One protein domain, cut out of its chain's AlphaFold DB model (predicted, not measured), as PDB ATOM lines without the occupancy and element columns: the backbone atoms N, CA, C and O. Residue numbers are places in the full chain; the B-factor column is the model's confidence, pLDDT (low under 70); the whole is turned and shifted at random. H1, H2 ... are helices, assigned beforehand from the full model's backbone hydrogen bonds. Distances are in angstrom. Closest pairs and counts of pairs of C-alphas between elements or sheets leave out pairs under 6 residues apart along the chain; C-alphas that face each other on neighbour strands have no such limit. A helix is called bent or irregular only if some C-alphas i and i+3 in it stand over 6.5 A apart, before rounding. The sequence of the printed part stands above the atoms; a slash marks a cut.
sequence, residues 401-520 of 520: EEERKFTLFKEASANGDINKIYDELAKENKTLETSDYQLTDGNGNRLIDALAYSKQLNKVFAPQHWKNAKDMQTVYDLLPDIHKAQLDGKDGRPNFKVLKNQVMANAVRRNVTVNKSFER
ATOM      1  N   GLU A 401     -50.308 -22.151  -8.906       57.66
ATOM      2  CA  GLU A 401     -49.322 -23.125  -8.435       57.66
ATOM      3  C   GLU A 401     -47.900 -22.543  -8.425       57.66
ATOM      4  O   GLU A 401     -47.166 -22.720  -7.454       57.66
ATOM      5  N   GLU A 402     -47.528 -21.768  -9.445       55.28
ATOM      6  CA  GLU A 402     -46.245 -21.057  -9.500       55.28
ATOM      7  C   GLU A 402     -46.160 -19.923  -8.478       55.28
ATOM      8  O   GLU A 402     -45.089 -19.670  -7.930       55.28
ATOM      9  N   GLU A 403     -47.273 -19.257  -8.181       64.88
ATOM     10  CA  GLU A 403     -47.345 -18.220  -7.154       64.88
ATOM     11  C   GLU A 403     -47.274 -18.814  -5.739       64.88
ATOM     12  O   GLU A 403     -46.515 -18.316  -4.902       64.88
ATOM     13  N   ARG A 404     -47.951 -19.949  -5.495       66.50
ATOM     14  CA  ARG A 404     -47.818 -20.731  -4.250       66.50
ATOM     15  C   ARG A 404     -46.380 -21.210  -4.061       66.50
ATOM     16  O   ARG A 404     -45.788 -20.986  -3.008       66.50
ATOM     17  N   LYS A 405     -45.785 -21.800  -5.099       63.88
ATOM     18  CA  LYS A 405     -44.391 -22.257  -5.112       63.88
ATOM     19  C   LYS A 405     -43.419 -21.104  -4.853       63.88
ATOM     20  O   LYS A 405     -42.557 -21.210  -3.986       63.88
ATOM     21  N   PHE A 406     -43.588 -19.980  -5.547       53.53
ATOM     22  CA  PHE A 406     -42.765 -18.790  -5.351       53.53
ATOM     23  C   PHE A 406     -42.876 -18.243  -3.926       53.53
ATOM     24  O   PHE A 406     -41.859 -17.898  -3.339       53.53
ATOM     25  N   THR A 407     -44.077 -18.201  -3.348       67.12
ATOM     26  CA  THR A 407     -44.300 -17.698  -1.983       67.12
ATOM     27  C   THR A 407     -43.641 -18.596  -0.939       67.12
ATOM     28  O   THR A 407     -42.876 -18.108  -0.108       67.12
ATOM     29  N   LEU A 408     -43.840 -19.914  -1.036       68.06
ATOM     30  CA  LEU A 408     -43.226 -20.891  -0.131       68.06
ATOM     31  C   LEU A 408     -41.692 -20.818  -0.164       68.06
ATOM     32  O   LEU A 408     -41.047 -20.801   0.885       68.06
ATOM     33  N   PHE A 409     -41.102 -20.719  -1.357       62.78
ATOM     34  CA  PHE A 409     -39.650 -20.648  -1.513       62.78
ATOM     35  C   PHE A 409     -39.058 -19.279  -1.207       62.78
ATOM     36  O   PHE A 409     -37.952 -19.212  -0.676       62.78
ATOM     37  N   LYS A 410     -39.769 -18.186  -1.492       62.75
ATOM     38  CA  LYS A 410     -39.344 -16.836  -1.116       62.75
ATOM     39  C   LYS A 410     -39.232 -16.719   0.402       62.75
ATOM     40  O   LYS A 410     -38.210 -16.245   0.883       62.75
ATOM     41  N   GLU A 411     -40.221 -17.203   1.148       62.28
ATOM     42  CA  GLU A 411     -40.195 -17.161   2.616       62.28
ATOM     43  C   GLU A 411     -39.172 -18.147   3.210       62.28
ATOM     44  O   GLU A 411     -38.456 -17.800   4.155       62.28
ATOM     45  N   ALA A 412     -39.009 -19.333   2.609       58.41
ATOM     46  CA  ALA A 412     -37.971 -20.290   3.005       58.41
ATOM     47  C   ALA A 412     -36.542 -19.771   2.739       58.41
ATOM     48  O   ALA A 412     -35.661 -19.943   3.578       58.41
ATOM     49  N   SER A 413     -36.311 -19.113   1.597       49.69
ATOM     50  CA  SER A 413     -34.996 -18.626   1.150       49.69
ATOM     51  C   SER A 413     -34.602 -17.291   1.788       49.69
ATOM     52  O   SER A 413     -33.439 -17.084   2.129       49.69
ATOM     53  N   ALA A 414     -35.566 -16.393   2.023       41.88
ATOM     54  CA  ALA A 414     -35.275 -15.071   2.570       41.88
ATOM     55  C   ALA A 414     -34.817 -15.105   4.037       41.88
ATOM     56  O   ALA A 414     -34.139 -14.173   4.455       41.88
ATOM     57  N   ASN A 415     -35.178 -16.131   4.828       45.31
ATOM     58  CA  ASN A 415     -34.844 -16.176   6.262       45.31
ATOM     59  C   ASN A 415     -34.650 -17.579   6.872       45.31
ATOM     60  O   ASN A 415     -34.313 -17.658   8.052       45.31
ATOM     61  N   GLY A 416     -34.887 -18.678   6.146       53.72
ATOM     62  CA  GLY A 416     -34.850 -20.016   6.746       53.72
ATOM     63  C   GLY A 416     -35.823 -20.179   7.921       53.72
ATOM     64  O   GLY A 416     -35.486 -20.851   8.889       53.72
ATOM     65  N   ASP A 417     -36.997 -19.533   7.884       67.75
ATOM     66  CA  ASP A 417     -37.954 -19.535   8.998       67.75
ATOM     67  C   ASP A 417     -39.317 -20.093   8.578       67.75
ATOM     68  O   ASP A 417     -40.151 -19.405   7.988       67.75
ATOM     69  N   ILE A 418     -39.562 -21.358   8.925       81.06
ATOM     70  CA  ILE A 418     -40.828 -22.039   8.635       81.06
ATOM     71  C   ILE A 418     -42.035 -21.412   9.341       81.06
ATOM     72  O   ILE A 418     -43.164 -21.590   8.890       81.06
ATOM     73  N   ASN A 419     -41.824 -20.653  10.418       80.25
ATOM     74  CA  ASN A 419     -42.930 -20.017  11.127       80.25
ATOM     75  C   ASN A 419     -43.649 -18.998  10.237       80.25
ATOM     76  O   ASN A 419     -44.872 -18.990  10.210       80.25
ATOM     77  N   LYS A 420     -42.911 -18.237   9.418       74.94
ATOM     78  CA  LYS A 420     -43.515 -17.303   8.455       74.94
ATOM     79  C   LYS A 420     -44.353 -18.016   7.396       74.94
ATOM     80  O   LYS A 420     -45.407 -17.523   7.018       74.94
ATOM     81  N   ILE A 421     -43.921 -19.204   6.964       79.31
ATOM     82  CA  ILE A 421     -44.701 -20.043   6.041       79.31
ATOM     83  C   ILE A 421     -46.023 -20.455   6.696       79.31
ATOM     84  O   ILE A 421     -47.076 -20.367   6.068       79.31
ATOM     85  N   TYR A 422     -45.986 -20.876   7.964       82.69
ATOM     86  CA  TYR A 422     -47.203 -21.202   8.704       82.69
ATOM     87  C   TYR A 422     -48.109 -19.983   8.905       82.69
ATOM     88  O   TYR A 422     -49.319 -20.120   8.741       82.69
ATOM     89  N   ASP A 423     -47.549 -18.809   9.200       80.56
ATOM     90  CA  ASP A 423     -48.312 -17.575   9.406       80.56
ATOM     91  C   ASP A 423     -49.033 -17.123   8.126       80.56
ATOM     92  O   ASP A 423     -50.215 -16.782   8.176       80.56
ATOM     93  N   GLU A 424     -48.367 -17.157   6.967       72.94
ATOM     94  CA  GLU A 424     -48.997 -16.800   5.686       72.94
ATOM     95  C   GLU A 424     -50.075 -17.810   5.276       72.94
ATOM     96  O   GLU A 424     -51.177 -17.419   4.889       72.94
ATOM     97  N   LEU A 425     -49.820 -19.113   5.434       76.94
ATOM     98  CA  LEU A 425     -50.827 -20.135   5.134       76.94
ATOM     99  C   LEU A 425     -52.029 -20.054   6.084       76.94
ATOM    100  O   LEU A 425     -53.164 -20.269   5.654       76.94
ATOM    101  N   ALA A 426     -51.810 -19.682   7.349       78.69
ATOM    102  CA  ALA A 426     -52.883 -19.484   8.317       78.69
ATOM    103  C   ALA A 426     -53.819 -18.328   7.927       78.69
ATOM    104  O   ALA A 426     -55.028 -18.456   8.124       78.69
ATOM    105  N   LYS A 427     -53.311 -17.246   7.311       77.56
ATOM    106  CA  LYS A 427     -54.160 -16.153   6.784       77.56
ATOM    107  C   LYS A 427     -55.150 -16.640   5.724       77.56
ATOM    108  O   LYS A 427     -56.228 -16.071   5.584       77.56
ATOM    109  N   GLU A 428     -54.804 -17.710   5.013       71.94
ATOM    110  CA  GLU A 428     -55.647 -18.344   3.997       71.94
ATOM    111  C   GLU A 428     -56.420 -19.571   4.514       71.94
ATOM    112  O   GLU A 428     -57.042 -20.278   3.720       71.94
ATOM    113  N   ASN A 429     -56.393 -19.855   5.824       71.50
ATOM    114  CA  ASN A 429     -56.914 -21.094   6.424       71.50
ATOM    115  C   ASN A 429     -56.347 -22.380   5.783       71.50
ATOM    116  O   ASN A 429     -57.024 -23.411   5.713       71.50
ATOM    117  N   LYS A 430     -55.095 -22.337   5.320       72.81
ATOM    118  CA  LYS A 430     -54.373 -23.466   4.723       72.81
ATOM    119  C   LYS A 430     -53.267 -23.968   5.653       72.81
ATOM    120  O   LYS A 430     -52.833 -23.294   6.581       72.81
ATOM    121  N   THR A 431     -52.799 -25.183   5.386       77.31
ATOM    122  CA  THR A 431     -51.640 -25.805   6.045       77.31
ATOM    123  C   THR A 431     -50.747 -26.437   4.987       77.31
ATOM    124  O   THR A 431     -51.253 -26.796   3.927       77.31
ATOM    125  N   LEU A 432     -49.459 -26.631   5.284       82.31
ATOM    126  CA  LEU A 432     -48.579 -27.395   4.397       82.31
ATOM    127  C   LEU A 432     -49.084 -28.833   4.239       82.31
ATOM    128  O   LEU A 432     -49.407 -29.508   5.221       82.31
ATOM    129  N   GLU A 433     -49.132 -29.293   2.997       82.94
ATOM    130  CA  GLU A 433     -49.394 -30.679   2.629       82.94
ATOM    131  C   GLU A 433     -48.078 -31.433   2.401       82.94
ATOM    132  O   GLU A 433     -47.025 -30.843   2.166       82.94
ATOM    133  N   THR A 434     -48.117 -32.767   2.433       82.19
ATOM    134  CA  THR A 434     -46.939 -33.616   2.170       82.19
ATOM    135  C   THR A 434     -46.289 -33.320   0.813       82.19
ATOM    136  O   THR A 434     -45.067 -33.370   0.698       82.19
ATOM    137  N   SER A 435     -47.094 -32.998  -0.202       80.25
ATOM    138  CA  SER A 435     -46.649 -32.630  -1.550       80.25
ATOM    139  C   SER A 435     -45.894 -31.298  -1.587       80.25
ATOM    140  O   SER A 435     -44.934 -31.179  -2.345       80.25
ATOM    141  N   ASP A 436     -46.248 -30.328  -0.735       81.12
ATOM    142  CA  ASP A 436     -45.581 -29.018  -0.693       81.12
ATOM    143  C   ASP A 436     -44.091 -29.158  -0.342       81.12
ATOM    144  O   ASP A 436     -43.242 -28.449  -0.877       81.12
ATOM    145  N   TYR A 437     -43.749 -30.132   0.506       83.12
ATOM    146  CA  TYR A 437     -42.367 -30.432   0.892       83.12
ATOM    147  C   TYR A 437     -41.513 -31.004  -0.249       83.12
ATOM    148  O   TYR A 437     -40.284 -30.972  -0.154       83.12
ATOM    149  N   GLN A 438     -42.145 -31.521  -1.309       79.50
ATOM    150  CA  GLN A 438     -41.484 -32.060  -2.501       79.50
ATOM    151  C   GLN A 438     -41.339 -31.034  -3.627       79.50
ATOM    152  O   GLN A 438     -40.604 -31.299  -4.579       79.50
ATOM    153  N   LEU A 439     -42.006 -29.876  -3.535       75.88
ATOM    154  CA  LEU A 439     -41.821 -28.789  -4.496       75.88
ATOM    155  C   LEU A 439     -40.345 -28.406  -4.539       75.88
ATOM    156  O   LEU A 439     -39.717 -28.358  -3.486       75.88
ATOM    157  N   THR A 440     -39.813 -28.136  -5.732       69.25
ATOM    158  CA  THR A 440     -38.404 -27.783  -5.971       69.25
ATOM    159  C   THR A 440     -38.236 -26.315  -6.352       69.25
ATOM    160  O   THR A 440     -39.038 -25.817  -7.128       69.25
ATOM    161  N   ASP A 441     -37.223 -25.593  -5.878       63.09
ATOM    162  CA  ASP A 441     -36.959 -24.223  -6.349       63.09
ATOM    163  C   ASP A 441     -36.487 -24.195  -7.821       63.09
ATOM    164  O   ASP A 441     -36.379 -25.228  -8.488       63.09
ATOM    165  N   GLY A 442     -36.193 -23.001  -8.351       48.69
ATOM    166  CA  GLY A 442     -35.612 -22.843  -9.694       48.69
ATOM    167  C   GLY A 442     -34.245 -23.522  -9.880       48.69
ATOM    168  O   GLY A 442     -33.782 -23.634 -11.009       48.69
ATOM    169  N   ASN A 443     -33.628 -24.003  -8.795       49.22
ATOM    170  CA  ASN A 443     -32.354 -24.717  -8.773       49.22
ATOM    171  C   ASN A 443     -32.528 -26.229  -8.506       49.22
ATOM    172  O   ASN A 443     -31.535 -26.943  -8.396       49.22
ATOM    173  N   GLY A 444     -33.764 -26.733  -8.392       60.44
ATOM    174  CA  GLY A 444     -34.057 -28.146  -8.138       60.44
ATOM    175  C   GLY A 444     -34.084 -28.568  -6.660       60.44
ATOM    176  O   GLY A 444     -34.325 -29.743  -6.384       60.44
ATOM    177  N   ASN A 445     -33.898 -27.655  -5.702       63.59
ATOM    178  CA  ASN A 445     -33.878 -27.973  -4.269       63.59
ATOM    179  C   ASN A 445     -35.288 -28.133  -3.711       63.59
ATOM    180  O   ASN A 445     -36.098 -27.214  -3.837       63.59
ATOM    181  N   ARG A 446     -35.587 -29.251  -3.036       77.69
ATOM    182  CA  ARG A 446     -36.909 -29.442  -2.421       77.69
ATOM    183  C   ARG A 446     -37.079 -28.534  -1.204       77.69
ATOM    184  O   ARG A 446     -36.120 -28.279  -0.475       77.69
ATOM    185  N   LEU A 447     -38.308 -28.102  -0.926       79.62
ATOM    186  CA  LEU A 447     -38.614 -27.257   0.235       79.62
ATOM    187  C   LEU A 447     -38.120 -27.886   1.551       79.62
ATOM    188  O   LEU A 447     -37.556 -27.194   2.398       79.62
ATOM    189  N   ILE A 448     -38.279 -29.205   1.712       84.50
ATOM    190  CA  ILE A 448     -37.808 -29.916   2.908       84.50
ATOM    191  C   ILE A 448     -36.283 -29.876   3.075       84.50
ATOM    192  O   ILE A 448     -35.806 -29.786   4.205       84.50
ATOM    193  N   ASP A 449     -35.528 -29.878   1.975       77.44
ATOM    194  CA  ASP A 449     -34.067 -29.807   2.008       77.44
ATOM    195  C   ASP A 449     -33.628 -28.395   2.434       77.44
ATOM    196  O   ASP A 449     -32.830 -28.243   3.358       77.44
ATOM    197  N   ALA A 450     -34.248 -27.345   1.881       70.62
ATOM    198  CA  ALA A 450     -34.002 -25.953   2.285       70.62
ATOM    199  C   ALA A 450     -34.266 -25.710   3.790       70.62
ATOM    200  O   ALA A 450     -33.488 -25.053   4.492       70.62
ATOM    201  N   LEU A 451     -35.347 -26.292   4.314       79.56
ATOM    202  CA  LEU A 451     -35.701 -26.241   5.736       79.56
ATOM    203  C   LEU A 451     -34.746 -27.068   6.613       79.56
ATOM    204  O   LEU A 451     -34.499 -26.727   7.775       79.56
ATOM    205  N   ALA A 452     -34.174 -28.139   6.059       77.62
ATOM    206  CA  ALA A 452     -33.147 -28.924   6.722       77.62
ATOM    207  C   ALA A 452     -31.817 -28.164   6.834       77.62
ATOM    208  O   ALA A 452     -31.214 -28.168   7.911       77.62
ATOM    209  N   TYR A 453     -31.378 -27.465   5.782       69.44
ATOM    210  CA  TYR A 453     -30.152 -26.650   5.822       69.44
ATOM    211  C   TYR A 453     -30.240 -25.494   6.815       69.44
ATOM    212  O   TYR A 453     -29.284 -25.221   7.537       69.44
ATOM    213  N   SER A 454     -31.414 -24.874   6.938       67.19
ATOM    214  CA  SER A 454     -31.674 -23.803   7.911       67.19
ATOM    215  C   SER A 454     -31.888 -24.301   9.353       67.19
ATOM    216  O   SER A 454     -32.262 -23.521  10.232       67.19
ATOM    217  N   LYS A 455     -31.630 -25.591   9.628       78.31
ATOM    218  CA  LYS A 455     -31.781 -26.244  10.942       78.31
ATOM    219  C   LYS A 455     -33.184 -26.098  11.555       78.31
ATOM    220  O   LYS A 455     -33.323 -26.019  12.773       78.31
ATOM    221  N   GLN A 456     -34.230 -26.071  10.726       83.75
ATOM    222  CA  GLN A 456     -35.616 -25.888  11.177       83.75
ATOM    223  C   GLN A 456     -36.389 -27.203  11.343       83.75
ATOM    224  O   GLN A 456     -37.598 -27.173  11.580       83.75
ATOM    225  N   LEU A 457     -35.746 -28.374  11.226       88.06
ATOM    226  CA  LEU A 457     -36.467 -29.655  11.252       88.06
ATOM    227  C   LEU A 457     -37.204 -29.907  12.572       88.06
ATOM    228  O   LEU A 457     -38.265 -30.524  12.574       88.06
ATOM    229  N   ASN A 458     -36.710 -29.376  13.689       85.00
ATOM    230  CA  ASN A 458     -37.426 -29.407  14.964       85.00
ATOM    231  C   ASN A 458     -38.796 -28.706  14.898       85.00
ATOM    232  O   ASN A 458     -39.735 -29.158  15.549       85.00
ATOM    233  N   LYS A 459     -38.918 -27.630  14.112       88.06
ATOM    234  CA  LYS A 459     -40.172 -26.901  13.889       88.06
ATOM    235  C   LYS A 459     -41.034 -27.568  12.816       88.06
ATOM    236  O   LYS A 459     -42.243 -27.679  12.994       88.06
ATOM    237  N   VAL A 460     -40.421 -28.063  11.735       89.31
ATOM    238  CA  VAL A 460     -41.110 -28.839  10.683       89.31
ATOM    239  C   VAL A 460     -41.829 -30.038  11.294       89.31
ATOM    240  O   VAL A 460     -43.015 -30.243  11.066       89.31
ATOM    241  N   PHE A 461     -41.122 -30.815  12.114       91.81
ATOM    242  CA  PHE A 461     -41.625 -32.051  12.710       91.81
ATOM    243  C   PHE A 461     -42.298 -31.842  14.071       91.81
ATOM    244  O   PHE A 461     -42.545 -32.813  14.791       91.81
ATOM    245  N   ALA A 462     -42.626 -30.600  14.439       89.19
ATOM    246  CA  ALA A 462     -43.330 -30.347  15.685       89.19
ATOM    247  C   ALA A 462     -44.765 -30.925  15.610       89.19
ATOM    248  O   ALA A 462     -45.472 -30.677  14.625       89.19
ATOM    249  N   PRO A 463     -45.232 -31.700  16.612       89.25
ATOM    250  CA  PRO A 463     -46.424 -32.543  16.475       89.25
ATOM    251  C   PRO A 463     -47.718 -31.790  16.154       89.25
ATOM    252  O   PRO A 463     -48.647 -32.373  15.599       89.25
ATOM    253  N   GLN A 464     -47.801 -30.506  16.506       85.94
ATOM    254  CA  GLN A 464     -48.967 -29.663  16.258       85.94
ATOM    255  C   GLN A 464     -49.239 -29.400  14.768       85.94
ATOM    256  O   GLN A 464     -50.383 -29.120  14.419       85.94
ATOM    257  N   HIS A 465     -48.233 -29.527  13.895       85.38
ATOM    258  CA  HIS A 465     -48.373 -29.272  12.456       85.38
ATOM    259  C   HIS A 465     -48.784 -30.516  11.653       85.38
ATOM    260  O   HIS A 465     -49.074 -30.413  10.465       85.38
ATOM    261  N   TRP A 466     -48.872 -31.687  12.295       87.06
ATOM    262  CA  TRP A 466     -49.157 -32.955  11.624       87.06
ATOM    263  C   TRP A 466     -50.527 -33.512  12.009       87.06
ATOM    264  O   TRP A 466     -50.897 -33.600  13.183       87.06
ATOM    265  N   LYS A 467     -51.296 -33.936  10.999       83.88
ATOM    266  CA  LYS A 467     -52.606 -34.581  11.198       83.88
ATOM    267  C   LYS A 467     -52.470 -36.062  11.539       83.88
ATOM    268  O   LYS A 467     -53.233 -36.571  12.357       83.88
ATOM    269  N   ASN A 468     -51.509 -36.745  10.922       87.06
ATOM    270  CA  ASN A 468     -51.251 -38.162  11.134       87.06
ATOM    271  C   ASN A 468     -49.752 -38.482  10.986       87.06
ATOM    272  O   ASN A 468     -48.980 -37.730  10.395       87.06
ATOM    273  N   ALA A 469     -49.344 -39.621  11.547       88.38
ATOM    274  CA  ALA A 469     -47.946 -40.043  11.579       88.38
ATOM    275  C   ALA A 469     -47.444 -40.659  10.263       88.38
ATOM    276  O   ALA A 469     -46.238 -40.858  10.114       88.38
ATOM    277  N   LYS A 470     -48.350 -40.991   9.332       88.88
ATOM    278  CA  LYS A 470     -47.996 -41.531   8.016       88.88
ATOM    279  C   LYS A 470     -47.411 -40.421   7.149       88.88
ATOM    280  O   LYS A 470     -46.292 -40.570   6.680       88.88
ATOM    281  N   ASP A 471     -48.100 -39.291   7.058       88.69
ATOM    282  CA  ASP A 471     -47.654 -38.116   6.301       88.69
ATOM    283  C   ASP A 471     -46.328 -37.577   6.849       88.69
ATOM    284  O   ASP A 471     -45.412 -37.254   6.093       88.69
ATOM    285  N   MET A 472     -46.195 -37.568   8.179       92.06
ATOM    286  CA  MET A 472     -44.960 -37.190   8.864       92.06
ATOM    287  C   MET A 472     -43.797 -38.125   8.506       92.06
ATOM    288  O   MET A 472     -42.685 -37.665   8.270       92.06
ATOM    289  N   GLN A 473     -44.040 -39.439   8.438       91.75
ATOM    290  CA  GLN A 473     -43.030 -40.401   7.994       91.75
ATOM    291  C   GLN A 473     -42.651 -40.166   6.532       91.75
ATOM    292  O   GLN A 473     -41.466 -40.137   6.226       91.75
ATOM    293  N   THR A 474     -43.628 -39.929   5.654       90.12
ATOM    294  CA  THR A 474     -43.372 -39.671   4.233       90.12
ATOM    295  C   THR A 474     -42.444 -38.478   4.029       90.12
ATOM    296  O   THR A 474     -41.524 -38.573   3.227       90.12
ATOM    297  N   VAL A 475     -42.621 -37.384   4.776       89.69
ATOM    298  CA  VAL A 475     -41.715 -36.225   4.684       89.69
ATOM    299  C   VAL A 475     -40.356 -36.498   5.329       89.69
ATOM    300  O   VAL A 475     -39.337 -36.055   4.809       89.69
ATOM    301  N   TYR A 476     -40.301 -37.269   6.417       90.81
ATOM    302  CA  TYR A 476     -39.032 -37.684   7.024       90.81
ATOM    303  C   TYR A 476     -38.202 -38.593   6.108       90.81
ATOM    304  O   TYR A 476     -36.976 -38.502   6.095       90.81
ATOM    305  N   ASP A 477     -38.853 -39.440   5.315       89.75
ATOM    306  CA  ASP A 477     -38.188 -40.342   4.374       89.75
ATOM    307  C   ASP A 477     -37.595 -39.603   3.164       89.75
ATOM    308  O   ASP A 477     -36.685 -40.124   2.522       89.75
ATOM    309  N   LEU A 478     -38.045 -38.372   2.886       82.81
ATOM    310  CA  LEU A 478     -37.421 -37.504   1.880       82.81
ATOM    311  C   LEU A 478     -36.047 -36.990   2.321       82.81
ATOM    312  O   LEU A 478     -35.251 -36.605   1.461       82.81
ATOM    313  N   LEU A 479     -35.780 -36.959   3.633       82.25
ATOM    314  CA  LEU A 479     -34.541 -36.424   4.181       82.25
ATOM    315  C   LEU A 479     -33.372 -37.393   3.957       82.25
ATOM    316  O   LEU A 479     -33.450 -38.566   4.341       82.25
ATOM    317  N   PRO A 480     -32.235 -36.887   3.462       75.38
ATOM    318  CA  PRO A 480     -30.949 -37.553   3.610       75.38
ATOM    319  C   PRO A 480     -30.635 -37.883   5.078       75.38
ATOM    320  O   PRO A 480     -30.979 -37.121   5.989       75.38
ATOM    321  N   ASP A 481     -29.912 -38.979   5.322       76.19
ATOM    322  CA  ASP A 481     -29.591 -39.438   6.683       76.19
ATOM    323  C   ASP A 481     -28.810 -38.402   7.509       76.19
ATOM    324  O   ASP A 481     -28.976 -38.325   8.727       76.19
ATOM    325  N   ILE A 482     -28.036 -37.532   6.851       64.06
ATOM    326  CA  ILE A 482     -27.322 -36.426   7.503       64.06
ATOM    327  C   ILE A 482     -28.268 -35.409   8.157       64.06
ATOM    328  O   ILE A 482     -27.994 -34.913   9.249       64.06
ATOM    329  N   HIS A 483     -29.421 -35.132   7.545       79.94
ATOM    330  CA  HIS A 483     -30.398 -34.196   8.097       79.94
ATOM    331  C   HIS A 483     -31.250 -34.838   9.196       79.94
ATOM    332  O   HIS A 483     -31.655 -34.156  10.139       79.94
ATOM    333  N   LYS A 484     -31.433 -36.165   9.153       86.19
ATOM    334  CA  LYS A 484     -32.112 -36.925  10.215       86.19
ATOM    335  C   LYS A 484     -31.408 -36.812  11.568       86.19
ATOM    336  O   LYS A 484     -32.073 -36.898  12.599       86.19
ATOM    337  N   ALA A 485     -30.102 -36.528  11.589       83.56
ATOM    338  CA  ALA A 485     -29.356 -36.256  12.819       83.56
ATOM    339  C   ALA A 485     -29.902 -35.051  13.611       83.56
ATOM    340  O   ALA A 485     -29.703 -34.965  14.819       83.56
ATOM    341  N   GLN A 486     -30.633 -34.121  12.989       83.31
ATOM    342  CA  GLN A 486     -31.300 -33.035  13.725       83.31
ATOM    343  C   GLN A 486     -32.446 -33.534  14.619       83.31
ATOM    344  O   GLN A 486     -32.901 -32.805  15.499       83.31
ATOM    345  N   LEU A 487     -32.907 -34.768  14.390       89.81
ATOM    346  CA  LEU A 487     -34.031 -35.403  15.064       89.81
ATOM    347  C   LEU A 487     -33.624 -36.736  15.730       89.81
ATOM    348  O   LEU A 487     -34.448 -37.644  15.859       89.81
ATOM    349  N   ASP A 488     -32.360 -36.901  16.123       87.38
ATOM    350  CA  ASP A 488     -31.838 -38.164  16.668       87.38
ATOM    351  C   ASP A 488     -31.977 -38.308  18.197       87.38
ATOM    352  O   ASP A 488     -31.825 -39.409  18.732       87.38
ATOM    353  N   GLY A 489     -32.332 -37.237  18.912       84.62
ATOM    354  CA  GLY A 489     -32.425 -37.228  20.373       84.62
ATOM    355  C   GLY A 489     -31.111 -36.963  21.117       84.62
ATOM    356  O   GLY A 489     -31.105 -37.040  22.345       84.62
ATOM    357  N   LYS A 490     -29.997 -36.694  20.422       82.19
ATOM    358  CA  LYS A 490     -28.687 -36.445  21.052       82.19
ATOM    359  C   LYS A 490     -28.494 -34.968  21.386       82.19
ATOM    360  O   LYS A 490     -28.991 -34.093  20.687       82.19
ATOM    361  N   ASP A 491     -27.742 -34.672  22.443       75.81
ATOM    362  CA  ASP A 491     -27.383 -33.298  22.845       75.81
ATOM    363  C   ASP A 491     -28.599 -32.370  23.056       75.81
ATOM    364  O   ASP A 491     -28.582 -31.198  22.688       75.81
ATOM    365  N   GLY A 492     -29.699 -32.906  23.599       77.06
ATOM    366  CA  GLY A 492     -30.940 -32.150  23.827       77.06
ATOM    367  C   GLY A 492     -31.772 -31.881  22.567       77.06
ATOM    368  O   GLY A 492     -32.810 -31.221  22.651       77.06
ATOM    369  N   ARG A 493     -31.358 -32.401  21.404       83.31
ATOM    370  CA  ARG A 493     -32.127 -32.321  20.157       83.31
ATOM    371  C   ARG A 493     -33.389 -33.191  20.230       83.31
ATOM    372  O   ARG A 493     -33.411 -34.186  20.955       83.31
ATOM    373  N   PRO A 494     -34.456 -32.843  19.486       86.62
ATOM    374  CA  PRO A 494     -35.666 -33.656  19.444       86.62
ATOM    375  C   PRO A 494     -35.389 -35.052  18.879       86.62
ATOM    376  O   PRO A 494     -34.457 -35.241  18.107       86.62
ATOM    377  N   ASN A 495     -36.222 -36.032  19.231       93.12
ATOM    378  CA  ASN A 495     -36.147 -37.381  18.673       93.12
ATOM    379  C   ASN A 495     -37.359 -37.657  17.771       93.12
ATOM    380  O   ASN A 495     -38.497 -37.617  18.238       93.12
ATOM    381  N   PHE A 496     -37.131 -37.991  16.501       92.81
ATOM    382  CA  PHE A 496     -38.196 -38.217  15.523       92.81
ATOM    383  C   PHE A 496     -39.173 -39.318  15.949       92.81
ATOM    384  O   PHE A 496     -40.381 -39.145  15.811       92.81
ATOM    385  N   LYS A 497     -38.687 -40.428  16.522       91.00
ATOM    386  CA  LYS A 497     -39.565 -41.513  16.996       91.00
ATOM    387  C   LYS A 497     -40.491 -41.019  18.109       91.00
ATOM    388  O   LYS A 497     -41.667 -41.373  18.122       91.00
ATOM    389  N   VAL A 498     -39.985 -40.171  19.008       91.44
ATOM    390  CA  VAL A 498     -40.787 -39.560  20.081       91.44
ATOM    391  C   VAL A 498     -41.841 -38.617  19.500       91.44
ATOM    392  O   VAL A 498     -43.016 -38.744  19.841       91.44
ATOM    393  N   LEU A 499     -41.453 -37.730  18.580       92.88
ATOM    394  CA  LEU A 499     -42.376 -36.791  17.933       92.88
ATOM    395  C   LEU A 499     -43.463 -37.525  17.126       92.88
ATOM    396  O   LEU A 499     -44.648 -37.220  17.251       92.88
ATOM    397  N   LYS A 500     -43.091 -38.563  16.370       91.56
ATOM    398  CA  LYS A 500     -44.024 -39.407  15.610       91.56
ATOM    399  C   LYS A 500     -45.030 -40.112  16.522       91.56
ATOM    400  O   LYS A 500     -46.227 -40.117  16.231       91.56
ATOM    401  N   ASN A 501     -44.572 -40.660  17.648       88.75
ATOM    402  CA  ASN A 501     -45.451 -41.287  18.636       88.75
ATOM    403  C   ASN A 501     -46.424 -40.274  19.261       88.75
ATOM    404  O   ASN A 501     -47.582 -40.613  19.508       88.75
ATOM    405  N   GLN A 502     -46.000 -39.022  19.467       89.62
ATOM    406  CA  GLN A 502     -46.889 -37.947  19.922       89.62
ATOM    407  C   GLN A 502     -47.966 -37.619  18.880       89.62
ATOM    408  O   GLN A 502     -49.134 -37.480  19.241       89.62
ATOM    409  N   VAL A 503     -47.622 -37.571  17.588       89.94
ATOM    410  CA  VAL A 503     -48.609 -37.391  16.506       89.94
ATOM    411  C   VAL A 503     -49.602 -38.556  16.465       89.94
ATOM    412  O   VAL A 503     -50.809 -38.324  16.371       89.94
ATOM    413  N   MET A 504     -49.132 -39.802  16.611       86.75
ATOM    414  CA  MET A 504     -50.014 -40.975  16.713       86.75
ATOM    415  C   MET A 504     -50.974 -40.865  17.904       86.75
ATOM    416  O   MET A 504     -52.180 -41.053  17.741       86.75
ATOM    417  N   ALA A 505     -50.464 -40.518  19.087       84.62
ATOM    418  CA  ALA A 505     -51.277 -40.361  20.289       84.62
ATOM    419  C   ALA A 505     -52.318 -39.238  20.141       84.62
ATOM    420  O   ALA A 505     -53.470 -39.404  20.548       84.62
ATOM    421  N   ASN A 506     -51.946 -38.117  19.517       86.31
ATOM    422  CA  ASN A 506     -52.853 -37.002  19.243       86.31
ATOM    423  C   ASN A 506     -53.963 -37.391  18.257       86.31
ATOM    424  O   ASN A 506     -55.122 -37.039  18.477       86.31
ATOM    425  N   ALA A 507     -53.639 -38.151  17.207       82.12
ATOM    426  CA  ALA A 507     -54.624 -38.652  16.250       82.12
ATOM    427  C   ALA A 507     -55.627 -39.618  16.910       82.12
ATOM    428  O   ALA A 507     -56.835 -39.473  16.725       82.12
ATOM    429  N   VAL A 508     -55.149 -40.544  17.753       78.75
ATOM    430  CA  VAL A 508     -56.016 -41.468  18.511       78.75
ATOM    431  C   VAL A 508     -56.920 -40.703  19.478       78.75
ATOM    432  O   VAL A 508     -58.123 -40.948  19.508       78.75
ATOM    433  N   ARG A 509     -56.385 -39.730  20.229       76.50
ATOM    434  CA  ARG A 509     -57.187 -38.896  21.141       76.50
ATOM    435  C   ARG A 509     -58.277 -38.119  20.403       76.50
ATOM    436  O   ARG A 509     -59.404 -38.068  20.892       76.50
ATOM    437  N   ARG A 510     -57.978 -37.554  19.229       73.50
ATOM    438  CA  ARG A 510     -58.976 -36.863  18.393       73.50
ATOM    439  C   ARG A 510     -60.097 -37.817  17.966       73.50
ATOM    440  O   ARG A 510     -61.259 -37.493  18.181       73.50
ATOM    441  N   ASN A 511     -59.768 -39.017  17.492       65.19
ATOM    442  CA  ASN A 511     -60.767 -40.005  17.064       65.19
ATOM    443  C   ASN A 511     -61.616 -40.558  18.225       65.19
ATOM    444  O   ASN A 511     -62.822 -40.739  18.076       65.19
ATOM    445  N   VAL A 512     -61.027 -40.766  19.408       65.25
ATOM    446  CA  VAL A 512     -61.768 -41.202  20.610       65.25
ATOM    447  C   VAL A 512     -62.702 -40.102  21.133       65.25
ATOM    448  O   VAL A 512     -63.783 -40.396  21.640       65.25
ATOM    449  N   THR A 513     -62.320 -38.828  20.992       56.12
ATOM    450  CA  THR A 513     -63.153 -37.689  21.417       56.12
ATOM    451  C   THR A 513     -64.323 -37.455  20.456       56.12
ATOM    452  O   THR A 513     -65.428 -37.188  20.918       56.12
ATOM    453  N   VAL A 514     -64.114 -37.636  19.145       53.44
ATOM    454  CA  VAL A 514     -65.178 -37.554  18.125       53.44
ATOM    455  C   VAL A 514     -66.196 -38.693  18.278       53.44
ATOM    456  O   VAL A 514     -67.397 -38.444  18.198       53.44
ATOM    457  N   ASN A 515     -65.763 -39.916  18.605       44.28
ATOM    458  CA  ASN A 515     -66.695 -41.027  18.843       44.28
ATOM    459  C   ASN A 515     -67.539 -40.840  20.118       44.28
ATOM    460  O   ASN A 515     -68.722 -41.161  20.112       44.28
ATOM    461  N   LYS A 516     -66.996 -40.221  21.178       44.00
ATOM    462  CA  LYS A 516     -67.778 -39.874  22.384       44.00
ATOM    463  C   LYS A 516     -68.825 -38.775  22.166       44.00
ATOM    464  O   LYS A 516     -69.771 -38.703  22.944       44.00
ATOM    465  N   SER A 517     -68.664 -37.912  21.160       43.16
ATOM    466  CA  SER A 517     -69.681 -36.913  20.788       43.16
ATOM    467  C   SER A 517     -70.790 -37.459  19.880       43.16
ATOM    468  O   SER A 517     -71.807 -36.794  19.743       43.16
ATOM    469  N   PHE A 518     -70.612 -38.646  19.288       45.78
ATOM    470  CA  PHE A 518     -71.653 -39.341  18.516       45.78
ATOM    471  C   PHE A 518     -72.466 -40.347  19.356       45.78
ATOM    472  O   PHE A 518     -73.517 -40.794  18.911       45.78
ATOM    473  N   GLU A 519     -72.013 -40.678  20.570       40.81
ATOM    474  CA  GLU A 519     -72.729 -41.522  21.547       40.81
ATOM    475  C   GLU A 519     -73.477 -40.706  22.629       40.81
ATOM    476  O   GLU A 519     -73.827 -41.251  23.678       40.81
ATOM    477  N   ARG A 520     -73.712 -39.403  22.414       37.50
ATOM    478  CA  ARG A 520     -74.493 -38.540  23.318       37.50
ATOM    479  C   ARG A 520     -75.749 -37.989  22.675       37.50
ATOM    480  O   ARG A 520     -75.644 -37.505  21.528       37.50
TER     481      ARG A 520
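This is residues 401 to 520 of the 520 residues of an uncharacterized protein of Acetobacter sp. CAG:977 (UniProt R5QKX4). A helical hairpin, H1 and H2, forms one side of a compact body of short helices, with H3 and H4 between this hairpin and H6, and from the body the long straight helix H7 runs out so that residues 511 to 520 stick out as an arm. H5 packs along the beginning of H7, and a long stretch with no named element, residues 428 to 446, loops between H2 and H3. The printed part has 120 residues with seven named helices, H1 to H7 in order along the chain, and no named strand; its class is all helix. The whole is compact, with a radius of gyration of the C-alphas of 15.6 A, and its flat outline spans 53 by 37 by 20 A, the arm adding to the length.

H1 holds residues 401 to 415, beginning at C-alpha 401 at (-49.322, -23.125, -8.435) and measuring 21.8 A from first to last C-alpha. It is neither bent nor irregular, but only just: C-alphas 412 and 415 are 6.1 A apart. H2 is residues 418 to 427, 14.7 A long. H3 is residues 447 to 453, 10.2 A long, and H4 is residues 457 to 460, with C-alpha 457 at (-36.467, -29.655, 11.252) and a length of 4.7 A. H5 is residues 469 to 477, 12.1 A long, and H6 is residues 481 to 487, 10.3 A long. H7, the longest, is residues 496 to 518, 33.6 A from first to last C-alpha, and ends at C-alpha 518 at (-71.653, -39.341, 18.516).

H1 and H2 form a helical hairpin; they touch at a steep tilt of 42 degrees, opposite ways, H1 with residues 408 to 412 alone, and their closest C-alphas, those of Glu 411 and Ile 421, are 6.4 A apart. With residues 408 to 413 alone H1 touches H3, the same way at a shallow tilt of 10 degrees; their closest C-alphas are those of Phe 409 and Leu 447, 6.9 A. H2 and H4 only just touch, with 3 pairs of C-alphas within 8 A, the closest being those of Ile 418 and Val 460, 7.1 A. H4 touches H6, where the closest C-alphas are those of Leu 457 and Gln 486, 6.7 A. H3 and H6 are close but not clearly touching and about perpendicular, at 78 degrees, with the C-alphas of Ala 452 and His 483 closest at 6.1 A. H5 touches H7, opposite ways at a shallow tilt of 23 degrees, H7 with residues 500 to 504 alone; the closest C-alphas are those of Ala 469 and Met 504, 5.6 A. H7 is apart from H1, H2, H3 and H4. Every O i to N i+4 pair is within hydrogen-bond range in H2, H3, H5 and H7, against 10 of 11 in H1 and 0 of 3 in H6, where 3 of 4 O i to N i+3 pairs are within range; H4 is too short for an O i to N i+4 pair.

The two C-alphas farthest apart are those of Asn 443 and Arg 520, 54.7 A. Without residues 511 to 520, which stand free, the body spans 35 by 32 by 20 A. The printed part has no cut and ends at the chain's last residue, 520. The link from H2 to H3, 19 residues, is long. The mean pLDDT of the printed part is 75.4, and 36 residues are under 70: residues 401 to 417, 440 to 445, 453 to 454, 482 and 511 to 520.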